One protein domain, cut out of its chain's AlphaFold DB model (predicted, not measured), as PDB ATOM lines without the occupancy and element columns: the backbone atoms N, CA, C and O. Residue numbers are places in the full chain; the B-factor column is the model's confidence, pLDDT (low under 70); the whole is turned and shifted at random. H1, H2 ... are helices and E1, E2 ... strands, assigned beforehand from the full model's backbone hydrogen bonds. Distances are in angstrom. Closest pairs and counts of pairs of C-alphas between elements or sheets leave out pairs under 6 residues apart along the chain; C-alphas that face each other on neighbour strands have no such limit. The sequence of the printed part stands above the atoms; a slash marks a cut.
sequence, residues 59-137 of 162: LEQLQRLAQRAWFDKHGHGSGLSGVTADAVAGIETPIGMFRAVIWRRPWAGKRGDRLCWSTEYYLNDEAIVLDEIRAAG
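What this domain is: This is residues 59 to 137 of the 162 residues of an uncharacterized protein of Aminobacter ciceronei (UniProt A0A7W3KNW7). A strongly twisted sheet of four strands has the long helix H1 packed slantwise over one face, on E1 and E2. The long hairpin of E2 and E3 makes most of the length, E2 bending by 70 degrees at residue 106; after the short edge strand E4, the small helix H2 only grazes the sheet. The printed part has 79 residues with two named helices and four named strands, in the order H1 E1 E2 E3 E4 H2, of mixed class. The sheet, E1 - E2 - E3 - E4, is a meander, each strand the antiparallel neighbour of the one before. The whole is only just compact, close to loose, with a radius of gyration of the C-alphas of 13.5 A and spans of 39 by 29 by 19 A.

How they stand to each other: H1, residues 59 to 74, is on the sheet at a height of 6.4 A, making two layers, helix on one face of a sheet. It lies over E1, residues 86 to 93, and E2, residues 96 to 109; on the local plane it stands at 35 degrees to E1. Its closest C-alphas to E1 are Ala 66 and Ala 89, 4.7 A. E1 and E2 form a hairpin, with N 89 and O 100 within hydrogen-bond range at 3.0 A. E2 forms a hairpin with E3, residues 112 to 123, with N 105 and O 116 at 2.8 A. E3 forms a hairpin with E4, residues 126 to 128, with N 123 and O 126 at 2.8 A. E1 and E4 are apart. H2, residues 130 to 135, is close to but not clearly touching H1, the closest C-alphas being Leu 59 and Ile 133, 7.8 A. In H1 and H2 every O i to N i+4 pair is within hydrogen-bond range.

Where its parts are: H1 begins at C-alpha 59 (221.508, 186.280, 255.556) and is 22.3 A long. E1 measures 22.7 A, E2 36.4 A and E3, from C-alpha 112 (225.029, 176.806, 281.678), 34.6 A. E4 and H2 are short, and H2 ends at C-alpha 135 (215.538, 196.923, 255.726).

The domain as a whole: The C-alphas of Pro 94 and Gly 112 are the two farthest apart, 41.1 A. The link from H1 to E1 is long, with 11 residues; the others are tight. The printed part has no cut, and no printed residue is under 70 in pLDDT.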
ATOM      1  N   LEU A  59     220.974 186.370 254.192       93.69
ATOM      2  CA  LEU A  59     221.508 186.280 255.556       93.69
ATOM      3  C   LEU A  59     221.725 184.832 256.015       93.69
ATOM      4  O   LEU A  59     222.794 184.487 256.513       93.69
ATOM      5  N   GLU A  60     220.721 183.974 255.845       93.31
ATOM      6  CA  GLU A  60     220.821 182.571 256.261       93.31
ATOM      7  C   GLU A  60     221.829 181.795 255.409       93.31
ATOM      8  O   GLU A  60     222.579 180.972 255.936       93.31
ATOM      9  N   GLN A  61     221.873 182.065 254.103       94.00
ATOM     10  CA  GLN A  61     222.870 181.465 253.218       94.00
ATOM     11  C   GLN A  61     224.287 181.871 253.637       94.00
ATOM     12  O   GLN A  61     225.146 181.004 253.799       94.00
ATOM     13  N   LEU A  62     224.509 183.160 253.898       95.69
ATOM     14  CA  LEU A  62     225.806 183.700 254.293       95.69
ATOM     15  C   LEU A  62     226.277 183.122 255.629       95.69
ATOM     16  O   LEU A  62     227.420 182.689 255.739       95.69
ATOM     17  N   GLN A  63     225.390 183.033 256.624       94.88
ATOM     18  CA  GLN A  63     225.708 182.415 257.914       94.88
ATOM     19  C   GLN A  63     226.129 180.949 257.765       94.88
ATOM     20  O   GLN A  63     227.092 180.520 258.398       94.88
ATOM     21  N   ARG A  64     225.434 180.176 256.921       95.31
ATOM     22  CA  ARG A  64     225.786 178.771 256.664       95.31
ATOM     23  C   ARG A  64     227.136 178.646 255.963       95.31
ATOM     24  O   ARG A  64     227.927 177.787 256.345       95.31
ATOM     25  N   LEU A  65     227.410 179.497 254.973       95.88
ATOM     26  CA  LEU A  65     228.702 179.514 254.283       95.88
ATOM     27  C   LEU A  65     229.838 179.892 255.229       95.88
ATOM     28  O   LEU A  65     230.852 179.204 255.253       95.88
ATOM     29  N   ALA A  66     229.650 180.924 256.050       95.06
ATOM     30  CA  ALA A  66     230.646 181.343 257.026       95.06
ATOM     31  C   ALA A  66     230.931 180.231 258.046       95.06
ATOM     32  O   ALA A  66     232.088 179.926 258.321       95.06
ATOM     33  N   GLN A  67     229.887 179.566 258.564       94.44
ATOM     34  CA  GLN A  67     230.035 178.437 259.494       94.44
ATOM     35  C   GLN A  67     230.790 177.278 258.857       94.44
ATOM     36  O   GLN A  67     231.663 176.693 259.495       94.44
ATOM     37  N   ARG A  68     230.487 176.965 257.596       95.38
ATOM     38  CA  ARG A  68     231.214 175.947 256.845       95.38
ATOM     39  C   ARG A  68     232.682 176.330 256.661       95.38
ATOM     40  O   ARG A  68     233.533 175.525 257.002       95.38
ATOM     41  N   ALA A  69     232.974 177.563 256.246       95.25
ATOM     42  CA  ALA A  69     234.344 178.057 256.110       95.25
ATOM     43  C   ALA A  69     235.122 177.977 257.436       95.25
ATOM     44  O   ALA A  69     236.298 177.621 257.451       95.25
ATOM     45  N   TRP A  70     234.456 178.245 258.563       95.56
ATOM     46  CA  TRP A  70     235.051 178.069 259.886       95.56
ATOM     47  C   TRP A  70     235.379 176.607 260.182       95.56
ATOM     48  O   TRP A  70     236.481 176.310 260.640       95.56
ATOM     49  N   PHE A  71     234.454 175.684 259.906       93.50
ATOM     50  CA  PHE A  71     234.707 174.253 260.086       93.50
ATOM     51  C   PHE A  71     235.784 173.720 259.141       93.50
ATOM     52  O   PHE A  71     236.592 172.907 259.575       93.50
ATOM     53  N   ASP A  72     235.848 174.206 257.904       93.25
ATOM     54  CA  ASP A  72     236.886 173.829 256.944       93.25
ATOM     55  C   ASP A  72     238.274 174.318 257.414       93.25
ATOM     56  O   ASP A  72     239.263 173.601 257.280       93.25
ATOM     57  N   LYS A  73     238.347 175.508 258.033       92.25
ATOM     58  CA  LYS A  73     239.592 176.100 258.557       92.25
ATOM     59  C   LYS A  73     240.046 175.495 259.891       92.25
ATOM     60  O   LYS A  73     241.244 175.355 260.121       92.25
ATOM     61  N   HIS A  74     239.115 175.174 260.791       91.44
ATOM     62  CA  HIS A  74     239.423 174.825 262.187       91.44
ATOM     63  C   HIS A  74     239.012 173.408 262.607       91.44
ATOM     64  O   HIS A  74     239.387 172.970 263.694       91.44
ATOM     65  N   GLY A  75     238.264 172.690 261.774       86.81
ATOM     66  CA  GLY A  75     237.778 171.342 262.042       86.81
ATOM     67  C   GLY A  75     236.499 171.286 262.886       86.81
ATOM     68  O   GLY A  75     236.210 172.135 263.738       86.81
ATOM     69  N   HIS A  76     235.717 170.226 262.672       81.50
ATOM     70  CA  HIS A  76     234.561 169.912 263.508       81.50
ATOM     71  C   HIS A  76     235.009 169.490 264.915       81.50
ATOM     72  O   HIS A  76     235.887 168.651 265.073       81.50
ATOM     73  N   GLY A  77     234.394 170.066 265.952       77.06
ATOM     74  CA  GLY A  77     234.716 169.756 267.354       77.06
ATOM     75  C   GLY A  77     235.831 170.610 267.965       77.06
ATOM     76  O   GLY A  77     236.094 170.489 269.158       77.06
ATOM     77  N   SER A  78     236.427 171.523 267.195       77.75
ATOM     78  CA  SER A  78     237.398 172.482 267.716       77.75
ATOM     79  C   SER A  78     236.794 173.353 268.826       77.75
ATOM     80  O   SER A  78     235.773 174.024 268.635       77.75
ATOM     81  N   GLY A  79     237.432 173.334 270.000       79.75
ATOM     82  CA  GLY A  79     237.110 174.189 271.148       79.75
ATOM     83  C   GLY A  79     237.651 175.615 271.022       79.75
ATOM     84  O   GLY A  79     237.544 176.386 271.974       79.75
ATOM     85  N   LEU A  80     238.241 175.967 269.872       83.56
ATOM     86  CA  LEU A  80     238.771 177.302 269.623       83.56
ATOM     87  C   LEU A  80     237.658 178.347 269.720       83.56
ATOM     88  O   LEU A  80     236.535 178.161 269.238       83.56
ATOM     89  N   SER A  81     237.991 179.458 270.364       84.62
ATOM     90  CA  SER A  81     237.115 180.609 270.533       84.62
ATOM     91  C   SER A  81     237.939 181.893 270.494       84.62
ATOM     92  O   SER A  81     239.151 181.862 270.697       84.62
ATOM     93  N   GLY A  82     237.272 183.010 270.229       82.94
ATOM     94  CA  GLY A  82     237.903 184.314 270.055       82.94
ATOM     95  C   GLY A  82     238.102 184.693 268.589       82.94
ATOM     96  O   GLY A  82     238.004 183.862 267.689       82.94
ATOM     97  N   VAL A  83     238.368 185.981 268.373       82.25
ATOM     98  CA  VAL A  83     238.473 186.613 267.044       82.25
ATOM     99  C   VAL A  83     239.672 186.085 266.246       82.25
ATOM    100  O   VAL A  83     239.667 186.108 265.029       82.25
ATOM    101  N   THR A  84     240.689 185.532 266.911       85.19
ATOM    102  CA  THR A  84     241.848 184.911 266.247       85.19
ATOM    103  C   THR A  84     241.514 183.589 265.550       85.19
ATOM    104  O   THR A  84     242.292 183.112 264.727       85.19
ATOM    105  N   ALA A  85     240.376 182.978 265.890       88.62
ATOM    106  CA  ALA A  85     239.816 181.816 265.213       88.62
ATOM    107  C   ALA A  85     238.566 182.251 264.441       88.62
ATOM    108  O   ALA A  85     237.447 181.839 264.759       88.62
ATOM    109  N   ASP A  86     238.758 183.146 263.477       93.12
ATOM    110  CA  ASP A  86     237.709 183.665 262.616       93.12
ATOM    111  C   ASP A  86     237.619 182.924 261.278       93.12
ATOM    112  O   ASP A  86     238.539 182.238 260.823       93.12
ATOM    113  N   ALA A  87     236.485 183.094 260.614       94.88
ATOM    114  CA  ALA A  87     236.324 182.751 259.215       94.88
ATOM    115  C   ALA A  87     235.478 183.804 258.513       94.88
ATOM    116  O   ALA A  87     234.585 184.408 259.109       94.88
ATOM    117  N   VAL A  88     235.757 183.988 257.227       95.50
ATOM    118  CA  VAL A  88     235.089 184.973 256.384       95.50
ATOM    119  C   VAL A  88     234.374 184.252 255.252       95.50
ATOM    120  O   VAL A  88     234.937 183.350 254.634       95.50
ATOM    121  N   ALA A  89     233.147 184.668 254.964       96.88
ATOM    122  CA  ALA A  89     232.431 184.278 253.758       96.88
ATOM    123  C   ALA A  89     231.790 185.503 253.106       96.88
ATOM    124  O   ALA A  89     231.585 186.529 253.756       96.88
ATOM    125  N   GLY A  90     231.465 185.382 251.822       96.06
ATOM    126  CA  GLY A  90     230.760 186.410 251.073       96.06
ATOM    127  C   GLY A  90     229.836 185.811 250.021       96.06
ATOM    128  O   GLY A  90     230.080 184.705 249.539       96.06
ATOM    129  N   ILE A  91     228.765 186.533 249.705       95.12
ATOM    130  CA  ILE A  91     227.790 186.196 248.668       95.12
ATOM    131  C   ILE A  91     227.493 187.462 247.865       95.12
ATOM    132  O   ILE A  91     227.274 188.530 248.439       95.12
ATOM    133  N   GLU A  92     227.436 187.331 246.542       94.38
ATOM    134  CA  GLU A  92     226.941 188.392 245.669       94.38
ATOM    135  C   GLU A  92     225.420 188.519 245.792       94.38
ATOM    136  O   GLU A  92     224.670 187.549 245.657       94.38
ATOM    137  N   THR A  93     224.958 189.737 246.057       91.00
ATOM    138  CA  THR A  93     223.538 190.077 246.145       91.00
ATOM    139  C   THR A  93     223.203 191.147 245.103       91.00
ATOM    140  O   THR A  93     224.105 191.846 244.638       91.00
ATOM    141  N   PRO A  94     221.919 191.356 244.757       88.62
ATOM    142  CA  PRO A  94     221.522 192.403 243.812       88.62
ATOM    143  C   PRO A  94     221.932 193.829 244.211       88.62
ATOM    144  O   PRO A  94     221.941 194.710 243.360       88.62
ATOM    145  N   ILE A  95     222.243 194.062 245.490       88.31
ATOM    146  CA  ILE A  95     222.638 195.373 246.024       88.31
ATOM    147  C   ILE A  95     224.141 195.469 246.334       88.31
ATOM    148  O   ILE A  95     224.602 196.499 246.823       88.31
ATOM    149  N   GLY A  96     224.909 194.411 246.064       91.88
ATOM    150  CA  GLY A  96     226.354 194.390 246.273       91.88
ATOM    151  C   GLY A  96     226.878 193.133 246.957       91.88
ATOM    152  O   GLY A  96     226.163 192.144 247.151       91.88
ATOM    153  N   MET A  97     228.156 193.175 247.324       96.50
ATOM    154  CA  MET A  97     228.861 192.063 247.951       96.50
ATOM    155  C   MET A  97     228.555 192.021 249.447       96.50
ATOM    156  O   MET A  97     228.951 192.915 250.195       96.50
ATOM    157  N   PHE A  98     227.861 190.975 249.890       96.69
ATOM    158  CA  PHE A  98     227.471 190.796 251.285       96.69
ATOM    159  C   PHE A  98     228.410 189.803 251.971       96.69
ATOM    160  O   PHE A  98     228.479 188.635 251.588       96.69
ATOM    161  N   ARG A  99     229.148 190.262 252.982       97.38
ATOM    162  CA  ARG A  99     230.196 189.509 253.680       97.38
ATOM    163  C   ARG A  99     229.869 189.335 255.155       97.38
ATOM    164  O   ARG A  99     229.226 190.180 255.773       97.38
ATOM    165  N   ALA A 100     230.336 188.232 255.724       97.00
ATOM    166  CA  ALA A 100     230.271 187.977 257.153       97.00
ATOM    167  C   ALA A 100     231.623 187.495 257.667       97.00
ATOM    168  O   ALA A 100     232.249 186.626 257.054       97.00
ATOM    169  N   VAL A 101     232.020 188.022 258.819       96.56
ATOM    170  CA  VAL A 101     233.139 187.528 259.622       96.56
ATOM    171  C   VAL A 101     232.545 186.852 260.846       96.56
ATOM    172  O   VAL A 101     231.751 187.458 261.567       96.56
ATOM    173  N   ILE A 102     232.885 185.587 261.075       95.88
ATOM    174  CA  ILE A 102     232.351 184.818 262.197       95.88
ATOM    175  C   ILE A 102     233.454 184.230 263.056       95.88
ATOM    176  O   ILE A 102     234.506 183.841 262.560       95.88
ATOM    177  N   TRP A 103     233.164 184.078 264.341       94.94
ATOM    178  CA  TRP A 103     234.008 183.349 265.280       94.94
ATOM    179  C   TRP A 103     233.157 182.753 266.397       94.94
ATOM    180  O   TRP A 103     231.994 183.124 266.599       94.94
ATOM    181  N   ARG A 104     233.721 181.808 267.150       93.25
ATOM    182  CA  ARG A 104     233.055 181.242 268.330       93.25
ATOM    183  C   ARG A 104     233.404 182.060 269.560       93.25
ATOM    184  O   ARG A 104     234.553 182.458 269.738       93.25
ATOM    185  N   ARG A 105     232.440 182.273 270.449       90.62
ATOM    186  CA  ARG A 105     232.675 182.884 271.759       90.62
ATOM    187  C   ARG A 105     231.994 182.090 272.872       90.62
ATOM    188  O   ARG A 105     230.940 181.494 272.627       90.62
ATOM    189  N   PRO A 106     232.556 182.082 274.089       90.00
ATOM    190  CA  PRO A 106     231.856 181.554 275.246       90.00
ATOM    191  C   PRO A 106     230.614 182.400 275.547       90.00
ATOM    192  O   PRO A 106     230.607 183.625 275.424       90.00
ATOM    193  N   TRP A 107     229.543 181.720 275.926       89.00
ATOM    194  CA  TRP A 107     228.281 182.298 276.347       89.00
ATOM    195  C   TRP A 107     227.840 181.621 277.634       89.00
ATOM    196  O   TRP A 107     227.443 180.453 277.621       89.00
ATOM    197  N   ALA A 108     227.854 182.388 278.718       86.62
ATOM    198  CA  ALA A 108     227.273 181.994 279.988       86.62
ATOM    199  C   ALA A 108     225.802 182.429 280.012       86.62
ATOM    200  O   ALA A 108     225.478 183.612 279.891       86.62
ATOM    201  N   GLY A 109     224.886 181.470 280.119       85.50
ATOM    202  CA  GLY A 109     223.458 181.746 280.264       85.50
ATOM    203  C   GLY A 109     222.841 180.965 281.418       85.50
ATOM    204  O   GLY A 109     223.462 180.079 281.988       85.50
ATOM    205  N   LYS A 110     221.554 181.210 281.706       81.88
ATOM    206  CA  LYS A 110     220.793 180.480 282.747       81.88
ATOM    207  C   LYS A 110     220.764 178.949 282.571       81.88
ATOM    208  O   LYS A 110     220.325 178.246 283.468       81.88
ATOM    209  N   ARG A 111     221.166 178.440 281.401       81.19
ATOM    210  CA  ARG A 111     221.227 177.010 281.058       81.19
ATOM    211  C   ARG A 111     222.666 176.464 281.029       81.19
ATOM    212  O   ARG A 111     222.887 175.423 280.422       81.19
ATOM    213  N   GLY A 112     223.615 177.171 281.641       85.88
ATOM    214  CA  GLY A 112     225.029 176.806 281.678       85.88
ATOM    215  C   GLY A 112     225.862 177.443 280.566       85.88
ATOM    216  O   GLY A 112     225.375 178.275 279.786       85.88
ATOM    217  N   ASP A 113     227.123 177.023 280.525       85.06
ATOM    218  CA  ASP A 113     228.136 177.529 279.607       85.06
ATOM    219  C   ASP A 113     228.077 176.797 278.270       85.06
ATOM    220  O   ASP A 113     228.012 175.569 278.192       85.06
ATOM    221  N   ARG A 114     228.089 177.569 277.185       87.75
ATOM    222  CA  ARG A 114     228.100 177.049 275.815       87.75
ATOM    223  C   ARG A 114     228.934 177.939 274.913       87.75
ATOM    224  O   ARG A 114     229.109 179.120 275.184       87.75
ATOM    225  N   LEU A 115     229.377 177.397 273.788       87.38
ATOM    226  CA  LEU A 115     229.960 178.199 272.717       87.38
ATOM    227  C   LEU A 115     228.849 178.669 271.775       87.38
ATOM    228  O   LEU A 115     228.072 177.852 271.276       87.38
ATOM    229  N   CYS A 116     228.776 179.973 271.522       90.38
ATOM    230  CA  CYS A 116     227.889 180.559 270.524       90.38
ATOM    231  C   CYS A 116     228.683 181.202 269.386       90.38
ATOM    232  O   CYS A 116     229.874 181.485 269.518       90.38
ATOM    233  N   TRP A 117     228.011 181.413 268.260       92.56
ATOM    234  CA  TRP A 117     228.567 182.176 267.152       92.56
ATOM    235  C   TRP A 117     228.448 183.670 267.433       92.56
ATOM    236  O   TRP A 117     227.405 184.149 267.880       92.56
ATOM    237  N   SER A 118     229.526 184.382 267.150       94.25
ATOM    238  CA  SER A 118     229.550 185.824 266.975       94.25
ATOM    239  C   SER A 118     229.712 186.115 265.489       94.25
ATOM    240  O   SER A 118     230.344 185.332 264.772       94.25
ATOM    241  N   THR A 119     229.095 187.188 265.007       94.56
ATOM    242  CA  THR A 119     229.112 187.533 263.586       94.56
ATOM    243  C   THR A 119     229.083 189.037 263.402       94.56
ATOM    244  O   THR A 119     228.224 189.705 263.974       94.56
ATOM    245  N   GLU A 120     229.979 189.522 262.559       96.44
ATOM    246  CA  GLU A 120     229.960 190.865 261.989       96.44
ATOM    247  C   GLU A 120     229.578 190.775 260.515       96.44
ATOM    248  O   GLU A 120     229.974 189.830 259.826       96.44
ATOM    249  N   TYR A 121     228.802 191.745 260.039       97.06
ATOM    250  CA  TYR A 121     228.302 191.789 258.670       97.06
ATOM    251  C   TYR A 121     228.790 193.040 257.962       97.06
ATOM    252  O   TYR A 121     228.850 194.110 258.562       97.06
ATOM    253  N   TYR A 122     229.083 192.889 256.675       97.06
ATOM    254  CA  TYR A 122     229.572 193.962 255.827       97.06
ATOM    255  C   TYR A 122     228.855 193.921 254.475       97.06
ATOM    256  O   TYR A 122     228.677 192.839 253.912       97.06
ATOM    257  N   LEU A 123     228.460 195.069 253.934       95.44
ATOM    258  CA  LEU A 123     227.936 195.215 252.576       95.44
ATOM    259  C   LEU A 123     228.830 196.190 251.816       95.44
ATOM    260  O   LEU A 123     228.996 197.322 252.247       95.44
ATOM    261  N   ASN A 124     229.423 195.739 250.707       93.75
ATOM    262  CA  ASN A 124     230.421 196.514 249.954       93.75
ATOM    263  C   ASN A 124     231.551 197.053 250.855       93.75
ATOM    264  O   ASN A 124     231.964 198.199 250.732       93.75
ATOM    265  N   ASP A 125     232.019 196.208 251.780       94.19
ATOM    266  CA  ASP A 125     233.048 196.501 252.790       94.19
ATOM    267  C   ASP A 125     232.665 197.539 253.867       94.19
ATOM    268  O   ASP A 125     233.472 197.840 254.747       94.19
ATOM    269  N   GLU A 126     231.412 197.996 253.895       95.25
ATOM    270  CA  GLU A 126     230.863 198.821 254.977       95.25
ATOM    271  C   GLU A 126     230.164 197.952 256.026       95.25
ATOM    272  O   GLU A 126     229.374 197.071 255.687       95.25
ATOM    273  N   ALA A 127     230.449 198.180 257.311       95.69
ATOM    274  CA  ALA A 127     229.831 197.426 258.399       95.69
ATOM    275  C   ALA A 127     228.331 197.740 258.504       95.69
ATOM    276  O   ALA A 127     227.951 198.908 258.546       95.69
ATOM    277  N   ILE A 128     227.495 196.702 258.603       95.00
ATOM    278  CA  ILE A 128     226.036 196.843 258.715       95.00
ATOM    279  C   ILE A 128     225.448 196.010 259.858       95.00
ATOM    280  O   ILE A 128     225.957 194.943 260.215       95.00
ATOM    281  N   VAL A 129     224.336 196.473 260.429       93.69
ATOM    282  CA  VAL A 129     223.618 195.790 261.518       93.69
ATOM    283  C   VAL A 129     222.420 194.975 261.020       93.69
ATOM    284  O   VAL A 129     221.920 195.141 259.912       93.69
ATOM    285  N   LEU A 130     221.906 194.075 261.866       89.88
ATOM    286  CA  LEU A 130     220.789 193.183 261.511       89.88
ATOM    287  C   LEU A 130     219.521 193.914 261.052       89.88
ATOM    288  O   LEU A 130     218.787 193.379 260.220       89.88
ATOM    289  N   ASP A 131     219.245 195.101 261.589       87.38
ATOM    290  CA  ASP A 131     218.064 195.871 261.194       87.38
ATOM    291  C   ASP A 131     218.234 196.510 259.810       87.38
ATOM    292  O   ASP A 131     217.290 196.498 259.022       87.38
ATOM    293  N   GLU A 132     219.449 196.931 259.450       88.38
ATOM    294  CA  GLU A 132     219.789 197.400 258.100       88.38
ATOM    295  C   GLU A 132     219.729 196.252 257.089       88.38
ATOM    296  O   GLU A 132     219.131 196.395 256.026       88.38
ATOM    297  N   ILE A 133     220.232 195.066 257.450       89.12
ATOM    298  CA  ILE A 133     220.125 193.843 256.631       89.12
ATOM    299  C   ILE A 133     218.654 193.513 256.329       89.12
ATOM    300  O   ILE A 133     218.307 193.112 255.214       89.12
ATOM    301  N   ARG A 134     217.768 193.664 257.321       87.50
ATOM    302  CA  ARG A 134     216.322 193.449 257.147       87.50
ATOM    303  C   ARG A 134     215.687 194.531 256.285       87.50
ATOM    304  O   ARG A 134     214.889 194.189 255.415       87.50
ATOM    305  N   ALA A 135     216.034 195.797 256.511       84.75
ATOM    306  CA  ALA A 135     215.538 196.923 255.726       84.75
ATOM    307  C   ALA A 135     215.955 196.815 254.250       84.75
ATOM    308  O   ALA A 135     215.143 197.065 253.363       84.75
ATOM    309  N   ALA A 136     217.172 196.331 253.989       84.44
ATOM    310  CA  ALA A 136     217.704 196.063 252.657       84.44
ATOM    311  C   ALA A 136     217.100 194.814 251.979       84.44
ATOM    312  O   ALA A 136     217.440 194.496 250.841       84.44
ATOM    313  N   GLY A 137     216.230 194.065 252.666       85.19
ATOM    314  CA  GLY A 137     215.606 192.857 252.122       85.19
ATOM    315  C   GLY A 137     216.553 191.659 251.968       85.19
ATOM    316  O   GLY A 137     216.187 190.675 251.330       85.19
TER     317      GLY A 137